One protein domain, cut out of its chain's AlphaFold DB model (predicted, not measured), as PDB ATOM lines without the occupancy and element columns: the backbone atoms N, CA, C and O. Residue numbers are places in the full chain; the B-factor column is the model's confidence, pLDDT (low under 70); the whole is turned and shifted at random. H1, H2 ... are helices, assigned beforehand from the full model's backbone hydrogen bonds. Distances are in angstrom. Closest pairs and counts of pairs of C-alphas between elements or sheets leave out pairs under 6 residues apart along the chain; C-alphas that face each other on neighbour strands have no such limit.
ATOM      1  N   GLU A  81     -40.071  -4.365 -88.707       63.94
ATOM      2  CA  GLU A  81     -39.596  -4.024 -90.054       63.94
ATOM      3  C   GLU A  81     -38.249  -4.673 -90.388       63.94
ATOM      4  O   GLU A  81     -38.054  -5.154 -91.501       63.94
ATOM      5  N   LEU A  82     -37.350  -4.778 -89.406       64.94
ATOM      6  CA  LEU A  82     -36.067  -5.457 -89.568       64.94
ATOM      7  C   LEU A  82     -36.259  -6.976 -89.717       64.94
ATOM      8  O   LEU A  82     -35.609  -7.614 -90.544       64.94
ATOM      9  N   VAL A  83     -37.188  -7.555 -88.951       64.75
ATOM     10  CA  VAL A  83     -37.560  -8.976 -89.065       64.75
ATOM     11  C   VAL A  83     -38.211  -9.260 -90.423       64.75
ATOM     12  O   VAL A  83     -37.819 -10.209 -91.101       64.75
ATOM     13  N   ASP A  84     -39.146  -8.411 -90.860       65.56
ATOM     14  CA  ASP A  84     -39.814  -8.538 -92.157       65.56
ATOM     15  C   ASP A  84     -38.812  -8.398 -93.323       65.56
ATOM     16  O   ASP A  84     -38.872  -9.191 -94.270       65.56
ATOM     17  N   LEU A  85     -37.841  -7.478 -93.235       66.88
ATOM     18  CA  LEU A  85     -36.749  -7.350 -94.208       66.88
ATOM     19  C   LEU A  85     -35.923  -8.641 -94.301       66.88
ATOM     20  O   LEU A  85     -35.739  -9.177 -95.395       66.88
ATOM     21  N   PHE A  86     -35.444  -9.161 -93.171       64.00
ATOM     22  CA  PHE A  86     -34.574 -10.339 -93.158       64.00
ATOM     23  C   PHE A  86     -35.292 -11.634 -93.571       64.00
ATOM     24  O   PHE A  86     -34.671 -12.534 -94.140       64.00
ATOM     25  N   GLU A  87     -36.598 -11.740 -93.332       61.88
ATOM     26  CA  GLU A  87     -37.366 -12.953 -93.636       61.88
ATOM     27  C   GLU A  87     -38.014 -12.949 -95.011       61.88
ATOM     28  O   GLU A  87     -38.114 -13.997 -95.648       61.88
ATOM     29  N   THR A  88     -38.485 -11.789 -95.464       59.16
ATOM     30  CA  THR A  88     -39.302 -11.697 -96.678       59.16
ATOM     31  C   THR A  88     -38.620 -10.933 -97.804       59.16
ATOM     32  O   THR A  88     -39.133 -10.936 -98.925       59.16
ATOM     33  N   GLY A  89     -37.498 -10.258 -97.521       54.53
ATOM     34  CA  GLY A  89     -36.821  -9.367 -98.464       54.53
ATOM     35  C   GLY A  89     -37.636  -8.117 -98.819       54.53
ATOM     36  O   GLY A  89     -37.256  -7.374 -99.725       54.53
ATOM     37  N   LYS A  90     -38.771  -7.874 -98.147       54.91
ATOM     38  CA  LYS A  90     -39.657  -6.731 -98.392       54.91
ATOM     39  C   LYS A  90     -39.520  -5.730 -97.255       54.91
ATOM     40  O   LYS A  90     -39.767  -6.073 -96.106       54.91
ATOM     41  N   ILE A  91     -39.179  -4.492 -97.595       55.41
ATOM     42  CA  ILE A  91     -39.190  -3.362 -96.656       55.41
ATOM     43  C   ILE A  91     -40.543  -2.646 -96.790       55.41
ATOM     44  O   ILE A  91     -41.109  -2.571 -97.892       55.41
ATOM     45  N   SER A  92     -41.069  -2.136 -95.672       51.84
ATOM     46  CA  SER A  92     -42.067  -1.059 -95.661       51.84
ATOM     47  C   SER A  92     -41.476   0.196 -96.336       51.84
ATOM     48  O   SER A  92     -40.322   0.226 -96.747       51.84
ATOM     49  N   ARG A  93     -42.268   1.247 -96.564       50.91
ATOM     50  CA  ARG A  93     -41.715   2.505 -97.111       50.91
ATOM     51  C   ARG A  93     -40.940   3.315 -96.069       50.91
ATOM     52  O   ARG A  93     -40.365   4.336 -96.433       50.91
ATOM     53  N   ASP A  94     -40.976   2.884 -94.815       54.41
ATOM     54  CA  ASP A  94     -40.418   3.617 -93.696       54.41
ATOM     55  C   ASP A  94     -38.975   3.141 -93.449       54.41
ATOM     56  O   ASP A  94     -38.707   1.941 -93.557       54.41
ATOM     57  N   PRO A  95     -38.034   4.067 -93.193       59.88
ATOM     58  CA  PRO A  95     -36.641   3.720 -92.966       59.88
ATOM     59  C   PRO A  95     -36.483   2.894 -91.686       59.88
ATOM     60  O   PRO A  95     -37.058   3.227 -90.643       59.88
ATOM     61  N   ILE A  96     -35.668   1.842 -91.742       67.19
ATOM     62  CA  ILE A  96     -35.339   1.022 -90.583       67.19
ATOM     63  C   ILE A  96     -34.368   1.832 -89.726       67.19
ATOM     64  O   ILE A  96     -33.257   2.181 -90.114       67.19
ATOM     65  N   ASN A  97     -34.779   2.172 -88.509       68.06
ATOM     66  CA  ASN A  97     -33.893   2.886 -87.600       68.06
ATOM     67  C   ASN A  97     -32.773   1.948 -87.102       68.06
ATOM     68  O   ASN A  97     -32.935   1.245 -86.101       68.06
ATOM     69  N   LEU A  98     -31.627   1.942 -87.793       72.44
ATOM     70  CA  LEU A  98     -30.474   1.090 -87.470       72.44
ATOM     71  C   LEU A  98     -29.568   1.656 -86.368       72.44
ATOM     72  O   LEU A  98     -28.589   1.007 -85.981       72.44
ATOM     73  N   SER A  99     -29.875   2.846 -85.841       74.19
ATOM     74  CA  SER A  99     -29.044   3.506 -84.827       74.19
ATOM     75  C   SER A  99     -28.887   2.679 -83.544       74.19
ATOM     76  O   SER A  99     -27.819   2.697 -82.932       74.19
ATOM     77  N   GLU A 100     -29.909   1.899 -83.181       72.62
ATOM     78  CA  GLU A 100     -29.978   1.127 -81.933       72.62
ATOM     79  C   GLU A 100     -29.224  -0.213 -81.981       72.62
ATOM     80  O   GLU A 100     -28.998  -0.834 -80.940       72.62
ATOM     81  N   PHE A 101     -28.811  -0.668 -83.167       72.44
ATOM     82  CA  PHE A 101     -28.159  -1.965 -83.342       72.44
ATOM     83  C   PHE A 101     -26.635  -1.844 -83.368       72.44
ATOM     84  O   PHE A 101     -26.068  -0.949 -83.999       72.44
ATOM     85  N   ASP A 102     -25.943  -2.775 -82.714       73.50
ATOM     86  CA  ASP A 102     -24.482  -2.845 -82.771       73.50
ATOM     87  C   ASP A 102     -24.001  -3.280 -84.167       73.50
ATOM     88  O   ASP A 102     -24.629  -4.107 -84.830       73.50
ATOM     89  N   GLU A 103     -22.858  -2.754 -84.619       76.75
ATOM     90  CA  GLU A 103     -22.304  -3.077 -85.942       76.75
ATOM     91  C   GLU A 103     -22.028  -4.581 -86.102       76.75
ATOM     92  O   GLU A 103     -22.318  -5.152 -87.155       76.75
ATOM     93  N   LYS A 104     -21.521  -5.253 -85.057       66.38
ATOM     94  CA  LYS A 104     -21.236  -6.696 -85.124       66.38
ATOM     95  C   LYS A 104     -22.516  -7.513 -85.214       66.38
ATOM     96  O   LYS A 104     -22.526  -8.559 -85.859       66.38
ATOM     97  N   GLU A 105     -23.575  -7.044 -84.562       65.19
ATOM     98  CA  GLU A 105     -24.895  -7.659 -84.631       65.19
ATOM     99  C   GLU A 105     -25.476  -7.536 -86.043       65.19
ATOM    100  O   GLU A 105     -25.835  -8.553 -86.632       65.19
ATOM    101  N   LEU A 106     -25.476  -6.335 -86.630       72.81
ATOM    102  CA  LEU A 106     -25.967  -6.116 -87.996       72.81
ATOM    103  C   LEU A 106     -25.163  -6.888 -89.042       72.81
ATOM    104  O   LEU A 106     -25.749  -7.536 -89.905       72.81
ATOM    105  N   HIS A 107     -23.833  -6.875 -88.943       70.88
ATOM    106  CA  HIS A 107     -22.967  -7.613 -89.861       70.88
ATOM    107  C   HIS A 107     -23.279  -9.111 -89.815       70.88
ATOM    108  O   HIS A 107     -23.429  -9.757 -90.850       70.88
ATOM    109  N   PHE A 108     -23.457  -9.666 -88.617       62.78
ATOM    110  CA  PHE A 108     -23.841 -11.060 -88.468       62.78
ATOM    111  C   PHE A 108     -25.231 -11.358 -89.066       62.78
ATOM    112  O   PHE A 108     -25.394 -12.374 -89.745       62.78
ATOM    113  N   LEU A 109     -26.221 -10.484 -88.851       66.06
ATOM    114  CA  LEU A 109     -27.569 -10.647 -89.414       66.06
ATOM    115  C   LEU A 109     -27.547 -10.625 -90.947       66.06
ATOM    116  O   LEU A 109     -28.121 -11.514 -91.572       66.06
ATOM    117  N   VAL A 110     -26.813  -9.688 -91.550       73.06
ATOM    118  CA  VAL A 110     -26.610  -9.619 -93.007       73.06
ATOM    119  C   VAL A 110     -26.095 -10.951 -93.564       73.06
ATOM    120  O   VAL A 110     -26.625 -11.453 -94.554       73.06
ATOM    121  N   ARG A 111     -25.122 -11.577 -92.890       65.31
ATOM    122  CA  ARG A 111     -24.573 -12.886 -93.290       65.31
ATOM    123  C   ARG A 111     -25.575 -14.019 -93.165       65.31
ATOM    124  O   ARG A 111     -25.624 -14.893 -94.023       65.31
ATOM    125  N   LEU A 112     -26.338 -14.036 -92.074       59.81
ATOM    126  CA  LEU A 112     -27.295 -15.104 -91.793       59.81
ATOM    127  C   LEU A 112     -28.456 -15.113 -92.798       59.81
ATOM    128  O   LEU A 112     -28.969 -16.182 -93.121       59.81
ATOM    129  N   PHE A 113     -28.850 -13.938 -93.290       66.25
ATOM    130  CA  PHE A 113     -29.994 -13.752 -94.183       66.25
ATOM    131  C   PHE A 113     -29.585 -13.397 -95.621       66.25
ATOM    132  O   PHE A 113     -30.362 -12.777 -96.348       66.25
ATOM    133  N   SER A 114     -28.387 -13.803 -96.055       69.75
ATOM    134  CA  SER A 114     -27.833 -13.459 -97.371       69.75
ATOM    135  C   SER A 114     -28.768 -13.777 -98.539       69.75
ATOM    136  O   SER A 114     -28.881 -12.984 -99.472       69.75
ATOM    137  N   ASP A 115     -29.460 -14.917 -98.475       64.81
ATOM    138  CA  ASP A 115     -30.339 -15.390 -99.548       64.81
ATOM    139  C   ASP A 115     -31.603 -14.525 -99.662       64.81
ATOM    140  O   ASP A 115     -32.005 -14.145-100.762       64.81
ATOM    141  N   SER A 116     -32.199 -14.151 -98.526       67.00
ATOM    142  CA  SER A 116     -33.363 -13.258 -98.478       67.00
ATOM    143  C   SER A 116     -32.992 -11.838 -98.906       67.00
ATOM    144  O   SER A 116     -33.688 -11.222 -99.717       67.00
ATOM    145  N   LEU A 117     -31.863 -11.326 -98.408       66.94
ATOM    146  CA  LEU A 117     -31.397  -9.962 -98.668       66.94
ATOM    147  C   LEU A 117     -30.948  -9.753-100.114       66.94
ATOM    148  O   LEU A 117     -31.152  -8.668-100.656       66.94
ATOM    149  N   ALA A 118     -30.431 -10.789-100.778       62.84
ATOM    150  CA  ALA A 118     -30.102 -10.737-102.201       62.84
ATOM    151  C   ALA A 118     -31.306 -10.378-103.091       62.84
ATOM    152  O   ALA A 118     -31.137  -9.809-104.169       62.84
ATOM    153  N   THR A 119     -32.528 -10.691-102.652       62.19
ATOM    154  CA  THR A 119     -33.765 -10.365-103.384       62.19
ATOM    155  C   THR A 119     -34.354  -9.001-103.013       62.19
ATOM    156  O   THR A 119     -35.312  -8.557-103.648       62.19
ATOM    157  N   SER A 120     -33.785  -8.339-102.001       61.28
ATOM    158  CA  SER A 120     -34.356  -7.154-101.362       61.28
ATOM    159  C   SER A 120     -33.925  -5.825-101.996       61.28
ATOM    160  O   SER A 120     -32.958  -5.740-102.761       61.28
ATOM    161  N   ASN A 121     -34.691  -4.781-101.673       63.78
ATOM    162  CA  ASN A 121     -34.503  -3.397-102.104       63.78
ATOM    163  C   ASN A 121     -33.250  -2.771-101.457       63.78
ATOM    164  O   ASN A 121     -32.983  -2.983-100.279       63.78
ATOM    165  N   THR A 122     -32.521  -1.948-102.207       74.56
ATOM    166  CA  THR A 122     -31.221  -1.369-101.826       74.56
ATOM    167  C   THR A 122     -31.287  -0.307-100.719       74.56
ATOM    168  O   THR A 122     -30.243   0.188-100.316       74.56
ATOM    169  N   LEU A 123     -32.475   0.013-100.187       75.75
ATOM    170  CA  LEU A 123     -32.668   0.936 -99.053       75.75
ATOM    171  C   LEU A 123     -31.836   0.544 -97.822       75.75
ATOM    172  O   LEU A 123     -31.309   1.399 -97.123       75.75
ATOM    173  N   PHE A 124     -31.644  -0.755 -97.585       82.38
ATOM    174  CA  PHE A 124     -30.845  -1.206 -96.448       82.38
ATOM    175  C   PHE A 124     -29.345  -0.886 -96.606       82.38
ATOM    176  O   PHE A 124     -28.654  -0.690 -95.612       82.38
ATOM    177  N   LEU A 125     -28.829  -0.779 -97.841       87.88
ATOM    178  CA  LEU A 125     -27.459  -0.296 -98.077       87.88
ATOM    179  C   LEU A 125     -27.314   1.185 -97.704       87.88
ATOM    180  O   LEU A 125     -26.274   1.573 -97.175       87.88
ATOM    181  N   GLU A 126     -28.339   1.992 -97.982       86.12
ATOM    182  CA  GLU A 126     -28.375   3.426 -97.679       86.12
ATOM    183  C   GLU A 126     -28.260   3.657 -96.172       86.12
ATOM    184  O   GLU A 126     -27.322   4.305 -95.712       86.12
ATOM    185  N   GLU A 127     -29.116   3.003 -95.390       86.12
ATOM    186  CA  GLU A 127     -29.129   3.145 -93.933       86.12
ATOM    187  C   GLU A 127     -27.870   2.584 -93.265       86.12
ATOM    188  O   GLU A 127     -27.333   3.186 -92.333       86.12
ATOM    189  N   LEU A 128     -27.356   1.435 -93.725       89.50
ATOM    190  CA  LEU A 128     -26.109   0.885 -93.183       89.50
ATOM    191  C   LEU A 128     -24.940   1.859 -93.369       89.50
ATOM    192  O   LEU A 128     -24.082   1.950 -92.489       89.50
ATOM    193  N   TYR A 129     -24.914   2.595 -94.479       91.12
ATOM    194  CA  TYR A 129     -23.914   3.627 -94.722       91.12
ATOM    195  C   TYR A 129     -24.161   4.881 -93.871       91.12
ATOM    196  O   TYR A 129     -23.245   5.326 -93.181       91.12
ATOM    197  N   GLU A 130     -25.396   5.396 -93.838       89.50
ATOM    198  CA  GLU A 130     -25.781   6.587 -93.060       89.50
ATOM    199  C   GLU A 130     -25.435   6.440 -91.567       89.50
ATOM    200  O   GLU A 130     -24.860   7.342 -90.953       89.50
ATOM    201  N   TYR A 131     -25.711   5.270 -90.985       90.19
ATOM    202  CA  TYR A 131     -25.415   4.971 -89.580       90.19
ATOM    203  C   TYR A 131     -23.994   4.424 -89.342       90.19
ATOM    204  O   TYR A 131     -23.708   3.930 -88.242       90.19
ATOM    205  N   ASN A 132     -23.103   4.505 -90.337       90.38
ATOM    206  CA  ASN A 132     -21.699   4.084 -90.268       90.38
ATOM    207  C   ASN A 132     -21.517   2.623 -89.791       90.38
ATOM    208  O   ASN A 132     -20.650   2.310 -88.972       90.38
ATOM    209  N   LYS A 133     -22.362   1.708 -90.281       90.94
ATOM    210  CA  LYS A 133     -22.329   0.261 -89.992       90.94
ATOM    211  C   LYS A 133     -21.478  -0.471 -91.037       90.94
ATOM    212  O   LYS A 133     -21.948  -1.377 -91.729       90.94
ATOM    213  N   MET A 134     -20.220  -0.055 -91.171       92.44
ATOM    214  CA  MET A 134     -19.379  -0.342 -92.341       92.44
ATOM    215  C   MET A 134     -19.104  -1.826 -92.603       92.44
ATOM    216  O   MET A 134     -19.095  -2.237 -93.758       92.44
ATOM    217  N   GLN A 135     -18.942  -2.661 -91.574       85.06
ATOM    218  CA  GLN A 135     -18.760  -4.108 -91.771       85.06
ATOM    219  C   GLN A 135     -20.009  -4.780 -92.353       85.06
ATOM    220  O   GLN A 135     -19.912  -5.656 -93.209       85.06
ATOM    221  N   ALA A 136     -21.189  -4.374 -91.886       84.75
ATOM    222  CA  ALA A 136     -22.458  -4.893 -92.386       84.75
ATOM    223  C   ALA A 136     -22.731  -4.399 -93.811       84.75
ATOM    224  O   ALA A 136     -23.196  -5.168 -94.651       84.75
ATOM    225  N   PHE A 137     -22.394  -3.136 -94.080       92.31
ATOM    226  CA  PHE A 137     -22.448  -2.540 -95.408       92.31
ATOM    227  C   PHE A 137     -21.563  -3.297 -96.408       92.31
ATOM    228  O   PHE A 137     -22.046  -3.716 -97.457       92.31
ATOM    229  N   GLU A 138     -20.296  -3.544 -96.057       91.12
ATOM    230  CA  GLU A 138     -19.346  -4.283 -96.895       91.12
ATOM    231  C   GLU A 138     -19.848  -5.690 -97.234       91.12
ATOM    232  O   GLU A 138     -19.856  -6.081 -98.405       91.12
ATOM    233  N   GLU A 139     -20.321  -6.439 -96.238       84.88
ATOM    234  CA  GLU A 139     -20.862  -7.777 -96.465       84.88
ATOM    235  C   GLU A 139     -22.102  -7.739 -97.371       84.88
ATOM    236  O   GLU A 139     -22.231  -8.557 -98.285       84.88
ATOM    237  N   LEU A 140     -23.000  -6.767 -97.172       87.25
ATOM    238  CA  LEU A 140     -24.195  -6.633 -97.998       87.25
ATOM    239  C   LEU A 140     -23.838  -6.284 -99.450       87.25
ATOM    240  O   LEU A 140     -24.413  -6.863-100.373       87.25
ATOM    241  N   CYS A 141     -22.848  -5.413 -99.674       90.19
ATOM    242  CA  CYS A 141     -22.313  -5.148-101.009       90.19
ATOM    243  C   CYS A 141     -21.826  -6.437-101.688       90.19
ATOM    244  O   CYS A 141     -22.170  -6.684-102.847       90.19
ATOM    245  N   TRP A 142     -21.079  -7.291-100.978       87.25
ATOM    246  CA  TRP A 142     -20.620  -8.579-101.512       87.25
ATOM    247  C   TRP A 142     -21.765  -9.544-101.820       87.25
ATOM    248  O   TRP A 142     -21.750 -10.191-102.870       87.25
ATOM    249  N   ILE A 143     -22.785  -9.608-100.960       83.62
ATOM    250  CA  ILE A 143     -23.990 -10.415-101.198       83.62
ATOM    251  C   ILE A 143     -24.680  -9.973-102.491       83.62
ATOM    252  O   ILE A 143     -25.011 -10.820-103.325       83.62
ATOM    253  N   TYR A 144     -24.845  -8.665-102.712       87.44
ATOM    254  CA  TYR A 144     -25.407  -8.173-103.967       87.44
ATOM    255  C   TYR A 144     -24.522  -8.505-105.170       87.44
ATOM    256  O   TYR A 144     -25.046  -8.945-106.187       87.44
ATOM    257  N   VAL A 145     -23.196  -8.350-105.082       86.12
ATOM    258  CA  VAL A 145     -22.295  -8.727-106.186       86.12
ATOM    259  C   VAL A 145     -22.475 -10.196-106.580       86.12
ATOM    260  O   VAL A 145     -22.512 -10.499-107.772       86.12
ATOM    261  N   MET A 146     -22.612 -11.093-105.601       81.56
ATOM    262  CA  MET A 146     -22.703 -12.536-105.844       81.56
ATOM    263  C   MET A 146     -24.089 -12.984-106.314       81.56
ATOM    264  O   MET A 146     -24.184 -13.855-107.177       81.56
ATOM    265  N   ASN A 147     -25.155 -12.390-105.773       83.38
ATOM    266  CA  ASN A 147     -26.509 -12.920-105.934       83.38
ATOM    267  C   ASN A 147     -27.448 -12.007-106.739       83.38
ATOM    268  O   ASN A 147     -28.428 -12.494-107.299       83.38
ATOM    269  N   ASN A 148     -27.180 -10.697-106.817       85.50
ATOM    270  CA  ASN A 148     -28.046  -9.730-107.504       85.50
ATOM    271  C   ASN A 148     -27.300  -8.451-107.940       85.50
ATOM    272  O   ASN A 148     -27.637  -7.326-107.557       85.50
ATOM    273  N   GLN A 149     -26.271  -8.622-108.772       88.38
ATOM    274  CA  GLN A 149     -25.459  -7.509-109.269       88.38
ATOM    275  C   GLN A 149     -26.276  -6.407-109.985       88.38
ATOM    276  O   GLN A 149     -25.938  -5.232-109.820       88.38
ATOM    277  N   PRO A 150     -27.356  -6.711-110.740       90.00
ATOM    278  CA  PRO A 150     -28.199  -5.675-111.337       90.00
ATOM    279  C   PRO A 150     -28.837  -4.716-110.321       90.00
ATOM    280  O   PRO A 150     -28.903  -3.520-110.595       90.00
ATOM    281  N   ALA A 151     -29.276  -5.202-109.153       87.69
ATOM    282  CA  ALA A 151     -29.851  -4.339-108.121       87.69
ATOM    283  C   ALA A 151     -28.811  -3.360-107.559       87.69
ATOM    284  O   ALA A 151     -29.088  -2.166-107.454       87.69
ATOM    285  N   LEU A 152     -27.589  -3.835-107.299       91.38
ATOM    286  CA  LEU A 152     -26.487  -2.973-106.866       91.38
ATOM    287  C   LEU A 152     -26.123  -1.930-107.925       91.38
ATOM    288  O   LEU A 152     -25.969  -0.760-107.597       91.38
ATOM    289  N   ASN A 153     -26.037  -2.316-109.200       92.75
ATOM    290  CA  ASN A 153     -25.747  -1.362-110.273       92.75
ATOM    291  C   ASN A 153     -26.847  -0.299-110.406       92.75
ATOM    292  O   ASN A 153     -26.541   0.871-110.637       92.75
ATOM    293  N   SER A 154     -28.116  -0.685-110.232       91.44
ATOM    294  CA  SER A 154     -29.234   0.262-110.200       91.44
ATOM    295  C   SER A 154     -29.143   1.216-109.010       91.44
ATOM    296  O   SER A 154     -29.477   2.387-109.150       91.44
ATOM    297  N   TYR A 155     -28.693   0.735-107.853       91.81
ATOM    298  CA  TYR A 155     -28.495   1.567-106.672       91.81
ATOM    299  C   TYR A 155     -27.357   2.570-106.855       91.81
ATOM    300  O   TYR A 155     -27.563   3.763-106.660       91.81
ATOM    301  N   ILE A 156     -26.192   2.118-107.331       94.12
ATOM    302  CA  ILE A 156     -25.061   3.005-107.635       94.12
ATOM    303  C   ILE A 156     -25.466   4.049-108.692       94.12
ATOM    304  O   ILE A 156     -25.067   5.205-108.593       94.12
ATOM    305  N   ALA A 157     -26.293   3.680-109.679       94.06
ATOM    306  CA  ALA A 157     -26.849   4.635-110.638       94.06
ATOM    307  C   ALA A 157     -27.724   5.705-109.970       94.06
ATOM    308  O   ALA A 157     -27.590   6.880-110.301       94.06
ATOM    309  N   ASN A 158     -28.568   5.332-109.005       92.56
ATOM    310  CA  ASN A 158     -29.362   6.302-108.248       92.56
ATOM    311  C   ASN A 158     -28.473   7.245-107.424       92.56
ATOM    312  O   ASN A 158     -28.691   8.453-107.472       92.56
ATOM    313  N   LEU A 159     -27.444   6.716-106.752       93.50
ATOM    314  CA  LEU A 159     -26.462   7.528-106.021       93.50
ATOM    315  C   LEU A 159     -25.719   8.498-106.949       93.50
ATOM    316  O   LEU A 159     -25.485   9.654-106.604       93.50
ATOM    317  N   TYR A 160     -25.372   8.047-108.159       94.25
ATOM    318  CA  TYR A 160     -24.732   8.902-109.157       94.25
ATOM    319  C   TYR A 160     -25.642  10.069-109.551       94.25
ATOM    320  O   TYR A 160     -25.186  11.204-109.662       94.25
ATOM    321  N   LEU A 161     -26.942   9.814-109.721       92.81
ATOM    322  CA  LEU A 161     -27.920  10.846-110.068       92.81
ATOM    323  C   LEU A 161     -28.206  11.821-108.916       92.81
ATOM    324  O   LEU A 161     -28.527  12.979-109.188       92.81
ATOM    325  N   SER A 162     -28.069  11.388-107.659       91.62
ATOM    326  CA  SER A 162     -28.174  12.252-106.475       91.62
ATOM    327  C   SER A 162     -26.863  12.955-106.093       91.62
ATOM    328  O   SER A 162     -26.873  13.782-105.184       91.62
ATOM    329  N   ASN A 163     -25.763  12.697-106.815       90.12
ATOM    330  CA  ASN A 163     -24.407  13.187-106.533       90.12
ATOM    331  C   ASN A 163     -23.824  12.734-105.177       90.12
ATOM    332  O   ASN A 163     -23.021  13.457-104.584       90.12
ATOM    333  N   ASP A 164     -24.172  11.539-104.694       90.06
ATOM    334  CA  ASP A 164     -23.559  10.959-103.490       90.06
ATOM    335  C   ASP A 164     -22.228  10.256-103.823       90.06
ATOM    336  O   ASP A 164     -22.131   9.036-103.981       90.06
ATOM    337  N   VAL A 165     -21.181  11.061-104.019       88.44
ATOM    338  CA  VAL A 165     -19.864  10.586-104.483       88.44
ATOM    339  C   VAL A 165     -19.149   9.727-103.436       88.44
ATOM    340  O   VAL A 165     -18.414   8.801-103.802       88.44
ATOM    341  N   ASP A 166     -19.362  10.007-102.151       92.50
ATOM    342  CA  ASP A 166     -18.671   9.326-101.055       92.50
ATOM    343  C   ASP A 166     -19.139   7.872-100.947       92.50
ATOM    344  O   ASP A 166     -18.310   6.952-100.916       92.50
ATOM    345  N   GLN A 167     -20.454   7.639-101.001       92.75
ATOM    346  CA  GLN A 167     -20.991   6.284-100.945       92.75
ATOM    347  C   GLN A 167     -20.654   5.476-102.205       92.75
ATOM    348  O   GLN A 167     -20.299   4.300-102.105       92.75
ATOM    349  N   ILE A 168     -20.687   6.097-103.392       93.75
ATOM    350  CA  ILE A 168     -20.257   5.439-104.639       93.75
ATOM    351  C   ILE A 168     -18.801   4.984-104.522       93.75
ATOM    352  O   ILE A 168     -18.492   3.825-104.806       93.75
ATOM    353  N   SER A 169     -17.909   5.881-104.094       92.81
ATOM    354  CA  SER A 169     -16.476   5.595-103.975       92.81
ATOM    355  C   SER A 169     -16.220   4.410-103.048       92.81
ATOM    356  O   SER A 169     -15.411   3.535-103.364       92.81
ATOM    357  N   GLU A 170     -16.959   4.337-101.943       95.19
ATOM    358  CA  GLU A 170     -16.838   3.254-100.978       95.19
ATOM    359  C   GLU A 170     -17.344   1.912-101.531       95.19
ATOM    360  O   GLU A 170     -16.647   0.901-101.423       95.19
ATOM    361  N   ILE A 171     -18.493   1.892-102.218       94.81
ATOM    362  CA  ILE A 171     -19.018   0.672-102.857       94.81
ATOM    363  C   ILE A 171     -18.042   0.147-103.912       94.81
ATOM    364  O   ILE A 171     -17.762  -1.055-103.959       94.81
ATOM    365  N   LEU A 172     -17.510   1.023-104.768       93.06
ATOM    366  CA  LEU A 172     -16.557   0.626-105.809       93.06
ATOM    367  C   LEU A 172     -15.244   0.120-105.203       93.06
ATOM    368  O   LEU A 172     -14.685  -0.856-105.704       93.06
ATOM    369  N   ARG A 173     -14.775   0.732-104.106       94.25
ATOM    370  CA  ARG A 173     -13.589   0.283-103.360       94.25
ATOM    371  C   ARG A 173     -13.783  -1.120-102.785       94.25
ATOM    372  O   ARG A 173     -12.872  -1.938-102.889       94.25
ATOM    373  N   ILE A 174     -14.944  -1.390-102.188       92.19
ATOM    374  CA  ILE A 174     -15.285  -2.689-101.591       92.19
ATOM    375  C   ILE A 174     -15.417  -3.764-102.671       92.19
ATOM    376  O   ILE A 174     -14.793  -4.818-102.597       92.19
ATOM    377  N   THR A 175     -16.234  -3.492-103.686       90.38
ATOM    378  CA  THR A 175     -16.660  -4.508-104.660       90.38
ATOM    379  C   THR A 175     -15.690  -4.682-105.823       90.38
ATOM    380  O   THR A 175     -15.769  -5.677-106.545       90.38
ATOM    381  N   ASN A 176     -14.789  -3.716-106.030       86.38
ATOM    382  CA  ASN A 176     -13.883  -3.639-107.176       86.38
ATOM    383  C   ASN A 176     -14.615  -3.755-108.532       86.38
ATOM    384  O   ASN A 176     -14.081  -4.261-109.523       86.38
ATOM    385  N   VAL A 177     -15.878  -3.323-108.577       86.50
ATOM    386  CA  VAL A 177     -16.678  -3.279-109.800       86.50
ATOM    387  C   VAL A 177     -16.318  -2.017-110.582       86.50
ATOM    388  O   VAL A 177     -16.153  -0.945-110.011       86.50
ATOM    389  N   SER A 178     -16.207  -2.124-111.909       90.31
ATOM    390  CA  SER A 178     -16.036  -0.939-112.757       90.31
ATOM    391  C   SER A 178     -17.299  -0.085-112.728       90.31
ATOM    392  O   SER A 178     -18.385  -0.581-113.041       90.31
TER     393      SER A 178
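AT A GLANCE: This is residues 81 to 178 of the 345 residues of an uncharacterized protein of Deltaproteobacteria bacterium (UniProt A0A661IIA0). Helix H5 runs through the middle of a rounded body, with H2 packed along its first half on one side and, on another, the helical hairpin of H6 and H7 set at a steep angle to it, H6 meeting H5 with residues 151 to 152 alone. H4 folds back on H5 as a second helical hairpin, and little H3 joins this core to H1, which lies at the far edge. The printed part has 98 residues with seven named helices, H1 to H7 in order along the chain, and no named strand; the class is all helix. It is compact, with a radius of gyration of the C-alphas of 12.3 A and spans of 32 by 25 by 25 A.

HOW THE PARTS SIT: Start at H5, residues 134 to 147, the hub, which touches five other helices. Look first at H2, residues 103 to 112: it touches residues 134 to 140 of H5 alone, the same way at a shallow tilt of 16 degrees, and the closest C-alphas, of His 107 and Ala 136, are 3.7 A apart. H4, residues 123 to 130, forms a hairpin with H5, at a shallow tilt of 29 degrees, with the closest C-alphas, of Leu 128 and Phe 137, 5.5 A apart. H7, residues 165 to 175, touches H5 at a steep tilt of 62 degrees, closest at the C-alphas of Glu 138 and Ile 174, 6.4 A. H6, residues 149 to 162, touches H5 at a steep tilt of 53 degrees, opposite ways, closest at the C-alphas of Tyr 144 and Leu 152, 6.1 A. H6 and H7 form a hairpin at a shallow tilt of 19 degrees, closest at the C-alphas of Ile 156 and Ile 168, 6.2 A. H3, residues 114 to 117, touches H5 at Ser 114 and Ile 143, whose C-alphas, the closest, are 6.2 A apart. H1, residues 81 to 88, touches H3 at Phe 86 and Ser 116, their closest C-alphas, 6.2 A apart; H1 and H5 are apart. Every O i to N i+4 pair is within hydrogen-bond range in H1, H2, H4, H5, H6 and H7; H3 is too short for such a pair.

IN THESE COORDINATES: Find C-alpha 134 at (-19.379, -0.342, -92.341); from there H5 runs 19.8 A to C-alpha 147. H6 is 20.1 A long, H7 15.4 A, H2 14.3 A, H4 10.7 A, H1 10.1 A and H3 5.2 A. H1 begins at C-alpha 81, (-39.596, -4.024, -90.054), and H7 ends at C-alpha 175, (-16.660, -4.508, -104.660).

THE WHOLE: The two C-alphas farthest apart, of Glu 100 and Ser 178, are 33.9 A apart. The printed part has no cut. The link from H1 to H2, residues 89 to 102, is long. The mean pLDDT of the printed part is 79.0, and it is under 70 at residues 81 to 97, 104 to 105, 108 to 109 and 111 to 121.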